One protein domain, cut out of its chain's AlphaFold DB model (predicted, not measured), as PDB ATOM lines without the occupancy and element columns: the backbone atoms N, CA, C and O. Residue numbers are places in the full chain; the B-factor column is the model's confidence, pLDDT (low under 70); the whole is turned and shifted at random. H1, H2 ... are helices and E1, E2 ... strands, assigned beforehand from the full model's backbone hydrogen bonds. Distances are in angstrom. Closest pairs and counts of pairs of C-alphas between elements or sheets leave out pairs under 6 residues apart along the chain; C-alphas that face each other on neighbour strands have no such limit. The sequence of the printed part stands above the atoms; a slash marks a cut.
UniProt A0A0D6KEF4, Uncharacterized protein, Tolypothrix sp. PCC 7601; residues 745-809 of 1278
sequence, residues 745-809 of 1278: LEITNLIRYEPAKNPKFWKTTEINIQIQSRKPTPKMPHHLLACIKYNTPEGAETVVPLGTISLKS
ATOM      1  N   LEU A 745      11.805 -38.345   2.019       95.19
ATOM      2  CA  LEU A 745      12.525 -39.514   1.512       95.19
ATOM      3  C   LEU A 745      13.206 -39.152   0.194       95.19
ATOM      4  O   LEU A 745      12.608 -38.504  -0.662       95.19
ATOM      5  N   GLU A 746      14.437 -39.607   0.012       96.25
ATOM      6  CA  GLU A 746      15.151 -39.554  -1.260       96.25
ATOM      7  C   GLU A 746      14.856 -40.827  -2.067       96.25
ATOM      8  O   GLU A 746      14.991 -41.951  -1.571       96.25
ATOM      9  N   ILE A 747      14.476 -40.647  -3.330       96.44
ATOM     10  CA  ILE A 747      14.250 -41.717  -4.301       96.44
ATOM     11  C   ILE A 747      15.262 -41.544  -5.435       96.44
ATOM     12  O   ILE A 747      15.269 -40.528  -6.132       96.44
ATOM     13  N   THR A 748      16.113 -42.546  -5.609       95.81
ATOM     14  CA  THR A 748      17.283 -42.572  -6.494       95.81
ATOM     15  C   THR A 748      17.088 -43.568  -7.642       95.81
ATOM     16  O   THR A 748      16.063 -44.251  -7.721       95.81
ATOM     17  N   ASN A 749      18.059 -43.651  -8.563       94.06
ATOM     18  CA  ASN A 749      18.015 -44.533  -9.740       94.06
ATOM     19  C   ASN A 749      16.799 -44.298 -10.660       94.06
ATOM     20  O   ASN A 749      16.360 -45.218 -11.349       94.06
ATOM     21  N   LEU A 750      16.261 -43.073 -10.690       94.88
ATOM     22  CA  LEU A 750      15.036 -42.737 -11.428       94.88
ATOM     23  C   LEU A 750      15.139 -43.088 -12.916       94.88
ATOM     24  O   LEU A 750      14.229 -43.676 -13.489       94.88
ATOM     25  N   ILE A 751      16.288 -42.786 -13.525       92.75
ATOM     26  CA  ILE A 751      16.549 -42.981 -14.960       92.75
ATOM     27  C   ILE A 751      16.548 -44.447 -15.410       92.75
ATOM     28  O   ILE A 751      16.535 -44.700 -16.609       92.75
ATOM     29  N   ARG A 752      16.551 -45.407 -14.475       91.06
ATOM     30  CA  ARG A 752      16.472 -46.844 -14.784       91.06
ATOM     31  C   ARG A 752      15.047 -47.326 -15.054       91.06
ATOM     32  O   ARG A 752      14.858 -48.488 -15.406       91.06
ATOM     33  N   TYR A 753      14.054 -46.470 -14.826       91.06
ATOM     34  CA  TYR A 753      12.643 -46.829 -14.868       91.06
ATOM     35  C   TYR A 753      11.878 -45.975 -15.883       91.06
ATOM     36  O   TYR A 753      12.199 -44.810 -16.118       91.06
ATOM     37  N   GLU A 754      10.830 -46.559 -16.472       87.50
ATOM     38  CA  GLU A 754      10.046 -45.947 -17.556       87.50
ATOM     39  C   GLU A 754       9.512 -44.530 -17.266       87.50
ATOM     40  O   GLU A 754       9.585 -43.694 -18.171       87.50
ATOM     41  N   PRO A 755       9.041 -44.180 -16.046       89.69
ATOM     42  CA  PRO A 755       8.545 -42.828 -15.779       89.69
ATOM     43  C   PRO A 755       9.553 -41.711 -16.095       89.69
ATOM     44  O   PRO A 755       9.148 -40.629 -16.514       89.69
ATOM     45  N   ALA A 756      10.862 -41.969 -15.970       90.44
ATOM     46  CA  ALA A 756      11.905 -40.980 -16.240       90.44
ATOM     47  C   ALA A 756      12.036 -40.587 -17.724       90.44
ATOM     48  O   ALA A 756      12.597 -39.526 -18.023       90.44
ATOM     49  N   LYS A 757      11.507 -41.397 -18.651       88.38
ATOM     50  CA  LYS A 757      11.459 -41.072 -20.087       88.38
ATOM     51  C   LYS A 757      10.347 -40.082 -20.432       88.38
ATOM     52  O   LYS A 757      10.376 -39.502 -21.507       88.38
ATOM     53  N   ASN A 758       9.376 -39.873 -19.540       88.44
ATOM     54  CA  ASN A 758       8.273 -38.945 -19.764       88.44
ATOM     55  C   ASN A 758       8.663 -37.522 -19.310       88.44
ATOM     56  O   ASN A 758       8.797 -37.295 -18.107       88.44
ATOM     57  N   PRO A 759       8.766 -36.522 -20.204       86.25
ATOM     58  CA  PRO A 759       9.136 -35.159 -19.809       86.25
ATOM     59  C   PRO A 759       8.174 -34.510 -18.799       86.25
ATOM     60  O   PRO A 759       8.564 -33.616 -18.051       86.25
ATOM     61  N   LYS A 760       6.905 -34.951 -18.738       87.31
ATOM     62  CA  LYS A 760       5.924 -34.438 -17.763       87.31
ATOM     63  C   LYS A 760       6.246 -34.863 -16.331       87.31
ATOM     64  O   LYS A 760       5.926 -34.131 -15.397       87.31
ATOM     65  N   PHE A 761       6.891 -36.015 -16.154       89.62
ATOM     66  CA  PHE A 761       7.280 -36.505 -14.834       89.62
ATOM     67  C   PHE A 761       8.233 -35.520 -14.139       89.62
ATOM     68  O   PHE A 761       7.982 -35.128 -13.005       89.62
ATOM     69  N   TRP A 762       9.227 -35.002 -14.860       90.25
ATOM     70  CA  TRP A 762      10.202 -34.031 -14.343       90.25
ATOM     71  C   TRP A 762       9.612 -32.647 -14.021       90.25
ATOM     72  O   TRP A 762      10.256 -31.843 -13.353       90.25
ATOM     73  N   LYS A 763       8.375 -32.371 -14.457       88.75
ATOM     74  CA  LYS A 763       7.615 -31.144 -14.146       88.75
ATOM     75  C   LYS A 763       6.593 -31.335 -13.023       88.75
ATOM     76  O   LYS A 763       5.891 -30.395 -12.664       88.75
ATOM     77  N   THR A 764       6.458 -32.557 -12.514       88.81
ATOM     78  CA  THR A 764       5.491 -32.881 -11.465       88.81
ATOM     79  C   THR A 764       5.937 -32.260 -10.140       88.81
ATOM     80  O   THR A 764       7.121 -32.270  -9.820       88.81
ATOM     81  N   THR A 765       4.993 -31.716  -9.370       91.50
ATOM     82  CA  THR A 765       5.248 -31.116  -8.045       91.50
ATOM     83  C   THR A 765       4.687 -31.948  -6.899       91.50
ATOM     84  O   THR A 765       5.115 -31.782  -5.761       91.50
ATOM     85  N   GLU A 766       3.769 -32.871  -7.189       92.25
ATOM     86  CA  GLU A 766       3.147 -33.764  -6.211       92.25
ATOM     87  C   GLU A 766       2.946 -35.162  -6.789       92.25
ATOM     88  O   GLU A 766       2.572 -35.312  -7.953       92.25
ATOM     89  N   ILE A 767       3.157 -36.198  -5.977       92.31
ATOM     90  CA  ILE A 767       2.990 -37.583  -6.426       92.31
ATOM     91  C   ILE A 767       2.503 -38.503  -5.304       92.31
ATOM     92  O   ILE A 767       2.790 -38.292  -4.123       92.31
ATOM     93  N   ASN A 768       1.773 -39.550  -5.687       92.44
ATOM     94  CA  ASN A 768       1.400 -40.645  -4.797       92.44
ATOM     95  C   ASN A 768       2.378 -41.802  -4.995       92.44
ATOM     96  O   ASN A 768       2.435 -42.351  -6.096       92.44
ATOM     97  N   ILE A 769       3.096 -42.206  -3.946       94.06
ATOM     98  CA  ILE A 769       3.970 -43.387  -3.996       94.06
ATOM     99  C   ILE A 769       3.529 -44.461  -3.011       94.06
ATOM    100  O   ILE A 769       3.004 -44.172  -1.936       94.06
ATOM    101  N   GLN A 770       3.843 -45.704  -3.355       94.50
ATOM    102  CA  GLN A 770       3.819 -46.846  -2.454       94.50
ATOM    103  C   GLN A 770       5.220 -47.452  -2.366       94.50
ATOM    104  O   GLN A 770       5.856 -47.697  -3.388       94.50
ATOM    105  N   ILE A 771       5.692 -47.727  -1.152       95.25
ATOM    106  CA  ILE A 771       6.979 -48.391  -0.924       95.25
ATOM    107  C   ILE A 771       6.785 -49.904  -1.014       95.25
ATOM    108  O   ILE A 771       5.889 -50.462  -0.379       95.25
ATOM    109  N   GLN A 772       7.630 -50.587  -1.778       95.12
ATOM    110  CA  GLN A 772       7.607 -52.039  -1.945       95.12
ATOM    111  C   GLN A 772       8.997 -52.643  -1.735       95.12
ATOM    112  O   GLN A 772      10.019 -51.987  -1.937       95.12
ATOM    113  N   SER A 773       9.037 -53.916  -1.341       93.62
ATOM    114  CA  SER A 773      10.289 -54.667  -1.240       93.62
ATOM    115  C   SER A 773      10.817 -55.049  -2.617       93.62
ATOM    116  O   SER A 773      10.063 -55.444  -3.506       93.62
ATOM    117  N   ARG A 774      12.138 -55.037  -2.759       92.00
ATOM    118  CA  ARG A 774      12.858 -55.536  -3.931       92.00
ATOM    119  C   ARG A 774      13.982 -56.467  -3.485       92.00
ATOM    120  O   ARG A 774      14.590 -56.257  -2.442       92.00
ATOM    121  N   LYS A 775      14.314 -57.465  -4.313       92.31
ATOM    122  CA  LYS A 775      15.528 -58.276  -4.143       92.31
ATOM    123  C   LYS A 775      16.778 -57.458  -4.531       92.31
ATOM    124  O   LYS A 775      16.890 -57.095  -5.706       92.31
ATOM    125  N   PRO A 776      17.712 -57.180  -3.600       90.56
ATOM    126  CA  PRO A 776      18.945 -56.454  -3.900       90.56
ATOM    127  C   PRO A 776      19.808 -57.153  -4.950       90.56
ATOM    128  O   PRO A 776      19.811 -58.383  -5.058       90.56
ATOM    129  N   THR A 777      20.583 -56.369  -5.694       87.50
ATOM    130  CA  THR A 777      21.624 -56.861  -6.608       87.50
ATOM    131  C   THR A 777      22.949 -56.162  -6.299       87.50
ATOM    132  O   THR A 777      22.923 -55.063  -5.753       87.50
ATOM    133  N   PRO A 778      24.116 -56.722  -6.680       80.38
ATOM    134  CA  PRO A 778      25.404 -56.063  -6.433       80.38
ATOM    135  C   PRO A 778      25.497 -54.638  -7.006       80.38
ATOM    136  O   PRO A 778      26.074 -53.762  -6.382       80.38
ATOM    137  N   LYS A 779      24.877 -54.389  -8.170       80.38
ATOM    138  CA  LYS A 779      24.837 -53.063  -8.819       80.38
ATOM    139  C   LYS A 779      23.743 -52.126  -8.281       80.38
ATOM    140  O   LYS A 779      23.698 -50.971  -8.677       80.38
ATOM    141  N   MET A 780      22.822 -52.632  -7.462       88.00
ATOM    142  CA  MET A 780      21.713 -51.864  -6.888       88.00
ATOM    143  C   MET A 780      21.293 -52.532  -5.565       88.00
ATOM    144  O   MET A 780      20.355 -53.346  -5.552       88.00
ATOM    145  N   PRO A 781      22.032 -52.269  -4.469       90.88
ATOM    146  CA  PRO A 781      21.881 -52.959  -3.187       90.88
ATOM    147  C   PRO A 781      20.627 -52.531  -2.409       90.88
ATOM    148  O   PRO A 781      20.292 -53.129  -1.388       90.88
ATOM    149  N   HIS A 782      19.912 -51.515  -2.888       94.69
ATOM    150  CA  HIS A 782      18.674 -51.024  -2.296       94.69
ATOM    151  C   HIS A 782      17.600 -52.122  -2.265       94.69
ATOM    152  O   HIS A 782      17.253 -52.716  -3.294       94.69
ATOM    153  N   HIS A 783      17.065 -52.378  -1.068       93.88
ATOM    154  CA  HIS A 783      16.035 -53.394  -0.820       93.88
ATOM    155  C   HIS A 783      14.603 -52.837  -0.858       93.88
ATOM    156  O   HIS A 783      13.650 -53.612  -0.784       93.88
ATOM    157  N   LEU A 784      14.445 -51.517  -1.000       96.19
ATOM    158  CA  LEU A 784      13.153 -50.842  -1.120       96.19
ATOM    159  C   LEU A 784      13.054 -50.064  -2.431       96.19
ATOM    160  O   LEU A 784      14.018 -49.455  -2.900       96.19
ATOM    161  N   LEU A 785      11.851 -50.071  -2.986       95.06
ATOM    162  CA  LEU A 785      11.471 -49.430  -4.233       95.06
ATOM    163  C   LEU A 785      10.272 -48.511  -3.975       95.06
ATOM    164  O   LEU A 785       9.347 -48.895  -3.262       95.06
ATOM    165  N   ALA A 786      10.269 -47.320  -4.564       95.88
ATOM    166  CA  ALA A 786       9.070 -46.505  -4.696       95.88
ATOM    167  C   ALA A 786       8.332 -46.897  -5.981       95.88
ATOM    168  O   ALA A 786       8.939 -46.965  -7.051       95.88
ATOM    169  N   CYS A 787       7.029 -47.126  -5.880       94.00
ATOM    170  CA  CYS A 787       6.145 -47.427  -7.002       94.00
ATOM    171  C   CYS A 787       5.054 -46.365  -7.119       94.00
ATOM    172  O   CYS A 787       4.596 -45.829  -6.109       94.00
ATOM    173  N   ILE A 788       4.605 -46.102  -8.343       90.44
ATOM    174  CA  ILE A 788       3.502 -45.181  -8.643       90.44
ATOM    175  C   ILE A 788       2.417 -45.903  -9.430       90.44
ATOM    176  O   ILE A 788       2.686 -46.891 -10.114       90.44
ATOM    177  N   LYS A 789       1.189 -45.390  -9.362       82.12
ATOM    178  CA  LYS A 789       0.159 -45.754 -10.335       82.12
ATOM    179  C   LYS A 789       0.432 -44.996 -11.628       82.12
ATOM    180  O   LYS A 789       0.516 -43.769 -11.615       82.12
ATOM    181  N   TYR A 790       0.609 -45.726 -12.718       66.94
ATOM    182  CA  TYR A 790       0.940 -45.183 -14.024       66.94
ATOM    183  C   TYR A 790      -0.032 -45.732 -15.060       66.94
ATOM    184  O   TYR A 790      -0.226 -46.944 -15.170       66.94
ATOM    185  N   ASN A 791      -0.637 -44.828 -15.825       66.44
ATOM    186  CA  ASN A 791      -1.450 -45.205 -16.969       66.44
ATOM    187  C   ASN A 791      -0.507 -45.538 -18.118       66.44
ATOM    188  O   ASN A 791       0.219 -44.664 -18.599       66.44
ATOM    189  N   THR A 792      -0.490 -46.803 -18.536       58.09
ATOM    190  CA  THR A 792       0.261 -47.198 -19.728       58.09
ATOM    191  C   THR A 792      -0.295 -46.461 -20.958       58.09
ATOM    192  O   THR A 792      -1.441 -46.001 -20.933       58.09
ATOM    193  N   PRO A 793       0.472 -46.351 -22.060       54.56
ATOM    194  CA  PRO A 793      -0.026 -45.779 -23.317       54.56
ATOM    195  C   PRO A 793      -1.323 -46.434 -23.832       54.56
ATOM    196  O   PRO A 793      -2.072 -45.818 -24.582       54.56
ATOM    197  N   GLU A 794      -1.604 -47.663 -23.392       58.19
ATOM    198  CA  GLU A 794      -2.782 -48.478 -23.717       58.19
ATOM    199  C   GLU A 794      -3.996 -48.199 -22.802       58.19
ATOM    200  O   GLU A 794      -5.051 -48.807 -22.970       58.19
ATOM    201  N   GLY A 795      -3.872 -47.289 -21.827       59.31
ATOM    202  CA  GLY A 795      -4.964 -46.859 -20.945       59.31
ATOM    203  C   GLY A 795      -5.197 -47.728 -19.702       59.31
ATOM    204  O   GLY A 795      -6.135 -47.458 -18.954       59.31
ATOM    205  N   ALA A 796      -4.360 -48.739 -19.444       66.62
ATOM    206  CA  ALA A 796      -4.440 -49.561 -18.237       66.62
ATOM    207  C   ALA A 796      -3.655 -48.920 -17.075       66.62
ATOM    208  O   ALA A 796      -2.467 -48.612 -17.210       66.62
ATOM    209  N   GLU A 797      -4.301 -48.739 -15.920       69.75
ATOM    210  CA  GLU A 797      -3.641 -48.265 -14.697       69.75
ATOM    211  C   GLU A 797      -2.843 -49.424 -14.080       69.75
ATOM    212  O   GLU A 797      -3.407 -50.410 -13.603       69.75
ATOM    213  N   THR A 798      -1.515 -49.327 -14.108       79.38
ATOM    214  CA  THR A 798      -0.611 -50.347 -13.561       79.38
ATOM    215  C   THR A 798       0.314 -49.739 -12.517       79.38
ATOM    216  O   THR A 798       0.659 -48.559 -12.569       79.38
ATOM    217  N   VAL A 799       0.702 -50.538 -11.522       83.81
ATOM    218  CA  VAL A 799       1.701 -50.115 -10.536       83.81
ATOM    219  C   VAL A 799       3.076 -50.336 -11.147       83.81
ATOM    220  O   VAL A 799       3.482 -51.480 -11.349       83.81
ATOM    221  N   VAL A 800       3.783 -49.248 -11.441       89.38
ATOM    222  CA  VAL A 800       5.121 -49.302 -12.036       89.38
ATOM    223  C   VAL A 800       6.181 -48.820 -11.044       89.38
ATOM    224  O   VAL A 800       5.928 -47.900 -10.258       89.38
ATOM    225  N   PRO A 801       7.384 -49.415 -11.077       93.06
ATOM    226  CA  PRO A 801       8.554 -48.881 -10.395       93.06
ATOM    227  C   PRO A 801       8.867 -47.439 -10.809       93.06
ATOM    228  O   PRO A 801       8.867 -47.114 -11.994       93.06
ATOM    229  N   LEU A 802       9.180 -46.599  -9.825       93.75
ATOM    230  CA  LEU A 802       9.623 -45.217 -10.012       93.75
ATOM    231  C   LEU A 802      11.132 -45.059  -9.791       93.75
ATOM    232  O   LEU A 802      11.800 -44.333 -10.519       93.75
ATOM    233  N   GLY A 803      11.652 -45.708  -8.750       94.94
ATOM    234  CA  GLY A 803      13.025 -45.549  -8.281       94.94
ATOM    235  C   GLY A 803      13.276 -46.324  -6.993       94.94
ATOM    236  O   GLY A 803      12.351 -46.880  -6.398       94.94
ATOM    237  N   THR A 804      14.522 -46.365  -6.538       96.31
ATOM    238  CA  THR A 804      14.909 -47.000  -5.269       96.31
ATOM    239  C   THR A 804      14.890 -45.998  -4.123       96.31
ATOM    240  O   THR A 804      15.263 -44.851  -4.324       96.31
ATOM    241  N   ILE A 805      14.509 -46.405  -2.911       96.44
ATOM    242  CA  ILE A 805      14.672 -45.532  -1.731       96.44
ATOM    243  C   ILE A 805      16.163 -45.458  -1.389       96.44
ATOM    244  O   ILE A 805      16.783 -46.517  -1.270       96.44
ATOM    245  N   SER A 806      16.734 -44.255  -1.230       94.19
ATOM    246  CA  SER A 806      18.176 -44.086  -0.980       94.19
ATOM    247  C   SER A 806      18.617 -44.809   0.291       94.19
ATOM    248  O   SER A 806      17.862 -44.909   1.265       94.19
ATOM    249  N   LEU A 807      19.856 -45.313   0.309       89.50
ATOM    250  CA  LEU A 807      20.386 -46.009   1.492       89.50
ATOM    251  C   LEU A 807      20.371 -45.102   2.733       89.50
ATOM    252  O   LEU A 807      20.079 -45.570   3.833       89.50
ATOM    253  N   LYS A 808      20.607 -43.802   2.536       89.88
ATOM    254  CA  LYS A 808      20.520 -42.766   3.567       89.88
ATOM    255  C   LYS A 808      19.105 -42.647   4.138       89.88
ATOM    256  O   LYS A 808      18.923 -42.765   5.345       89.88
ATOM    257  N   SER A 809      18.090 -42.517   3.282       93.69
ATOM    258  CA  SER A 809      16.690 -42.429   3.728       93.69
ATOM    259  C   SER A 809      16.234 -43.684   4.471       93.69
ATOM    260  O   SER A 809      15.447 -43.604   5.415       93.69
TER     261      SER A 809
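AT A GLANCE: This is residues 745 to 809 of the 1278 residues of an uncharacterized protein of Tolypothrix sp. PCC 7601 (UniProt A0A0D6KEF4). The domain is built on one strongly twisted sheet: three long antiparallel strands, E2, E3 and E4, fold back and forth side by side, and a short strand, E1, is added beside the last residues of E4. From E1 the backbone loops round to the other edge strand, E2, by way of the four-residue helix H1, which grazes the sheet; residues 757 to 766 of this way round stand free. The printed part has 65 residues, with one named helix and four named strands in the order E1, H1, E2, E3, E4; across the sheet the order is E1, E4, E3, E2, all antiparallel, and the class is mostly strand. The whole is compact, with a radius of gyration of the C-alphas of 12.0 A, and only just elongated, with spans of 34 by 22 by 18 A.

HOW THE PARTS SIT: In the sheet E4, residues 797 to 805, and E3, residues 784 to 791, are inner strands and antiparallel neighbours, with 151 degrees between their N-to-C directions. The C-alphas of 804 and 785 face each other at 4.3 A, and N 790 and O 798 are within hydrogen-bond range at 2.8 A, as are N 786 and O 803 at 2.8 A. On the other side of E3 is the edge strand E2, residues 766 to 773, antiparallel to E3 with 129 degrees between their directions. Here the C-alphas of 786 and 771 face each other at 4.7 A, and N 772 and O 785 are 2.8 A apart, within hydrogen-bond range. E2, E3 and E4 form a meander, each strand the antiparallel neighbour of the one before; E2 and E3 are a hairpin, and so are E3 and E4. The second edge strand, E1, residues 745 to 748, is the antiparallel neighbour of E4, with N 748 and O 804 at 2.8 A and N 804 and O 748 at 2.9 A. The pairing of E4 is staggered: it pairs with E3 over residues 797 to 804 and with E1 over residues 804 to 805. E1 and E2 are apart. From edge to edge the strands' lines turn by 104 degrees, and the way across the sheet turns by 59 degrees. H1, residues 754 to 757, is on the sheet but only grazes it, with residues 754 to 756; the closest C-alphas of H1 and E4 are those of Pro 755 and Leu 802, 6.3 A apart. H1 is too short for any pair of O i and N i+4 inside it, and its one pair of O i and N i+3 is within range.

IN THESE COORDINATES: E4 is the longest strand by residues, Glu 797 to Ile 805, and measures 22.6 A from first to last C-alpha, ending at C-alpha 805 at (14.672, -45.532, -1.731). E3, Leu 784 to Asn 791, measures 22.3 A, and E2, Glu 766 to Ser 773, measures 22.6 A, beginning at C-alpha 766 at (3.147, -33.764, -6.211). E1 begins at C-alpha 745 at (12.525, -39.514, 1.512) and is 9.8 A long. H1, Glu 754 to Lys 757, is 5.7 A long.

THE WHOLE: The two C-alphas farthest apart are those of Glu 794 and Lys 808, at 36.3 A, while those of the first and last printed residues, Leu 745 and Ser 809, are 5.5 A apart. The printed part has no cut. The links E1 to H1 and E3 to E4 are tight, those from H1 to E2 and from E2 to E3 are short, and no link is long. The mean pLDDT of the printed part is 87.7; residues 790 to 797, of which 790 and 791 belong to E3 and 797 to E4, are under 70.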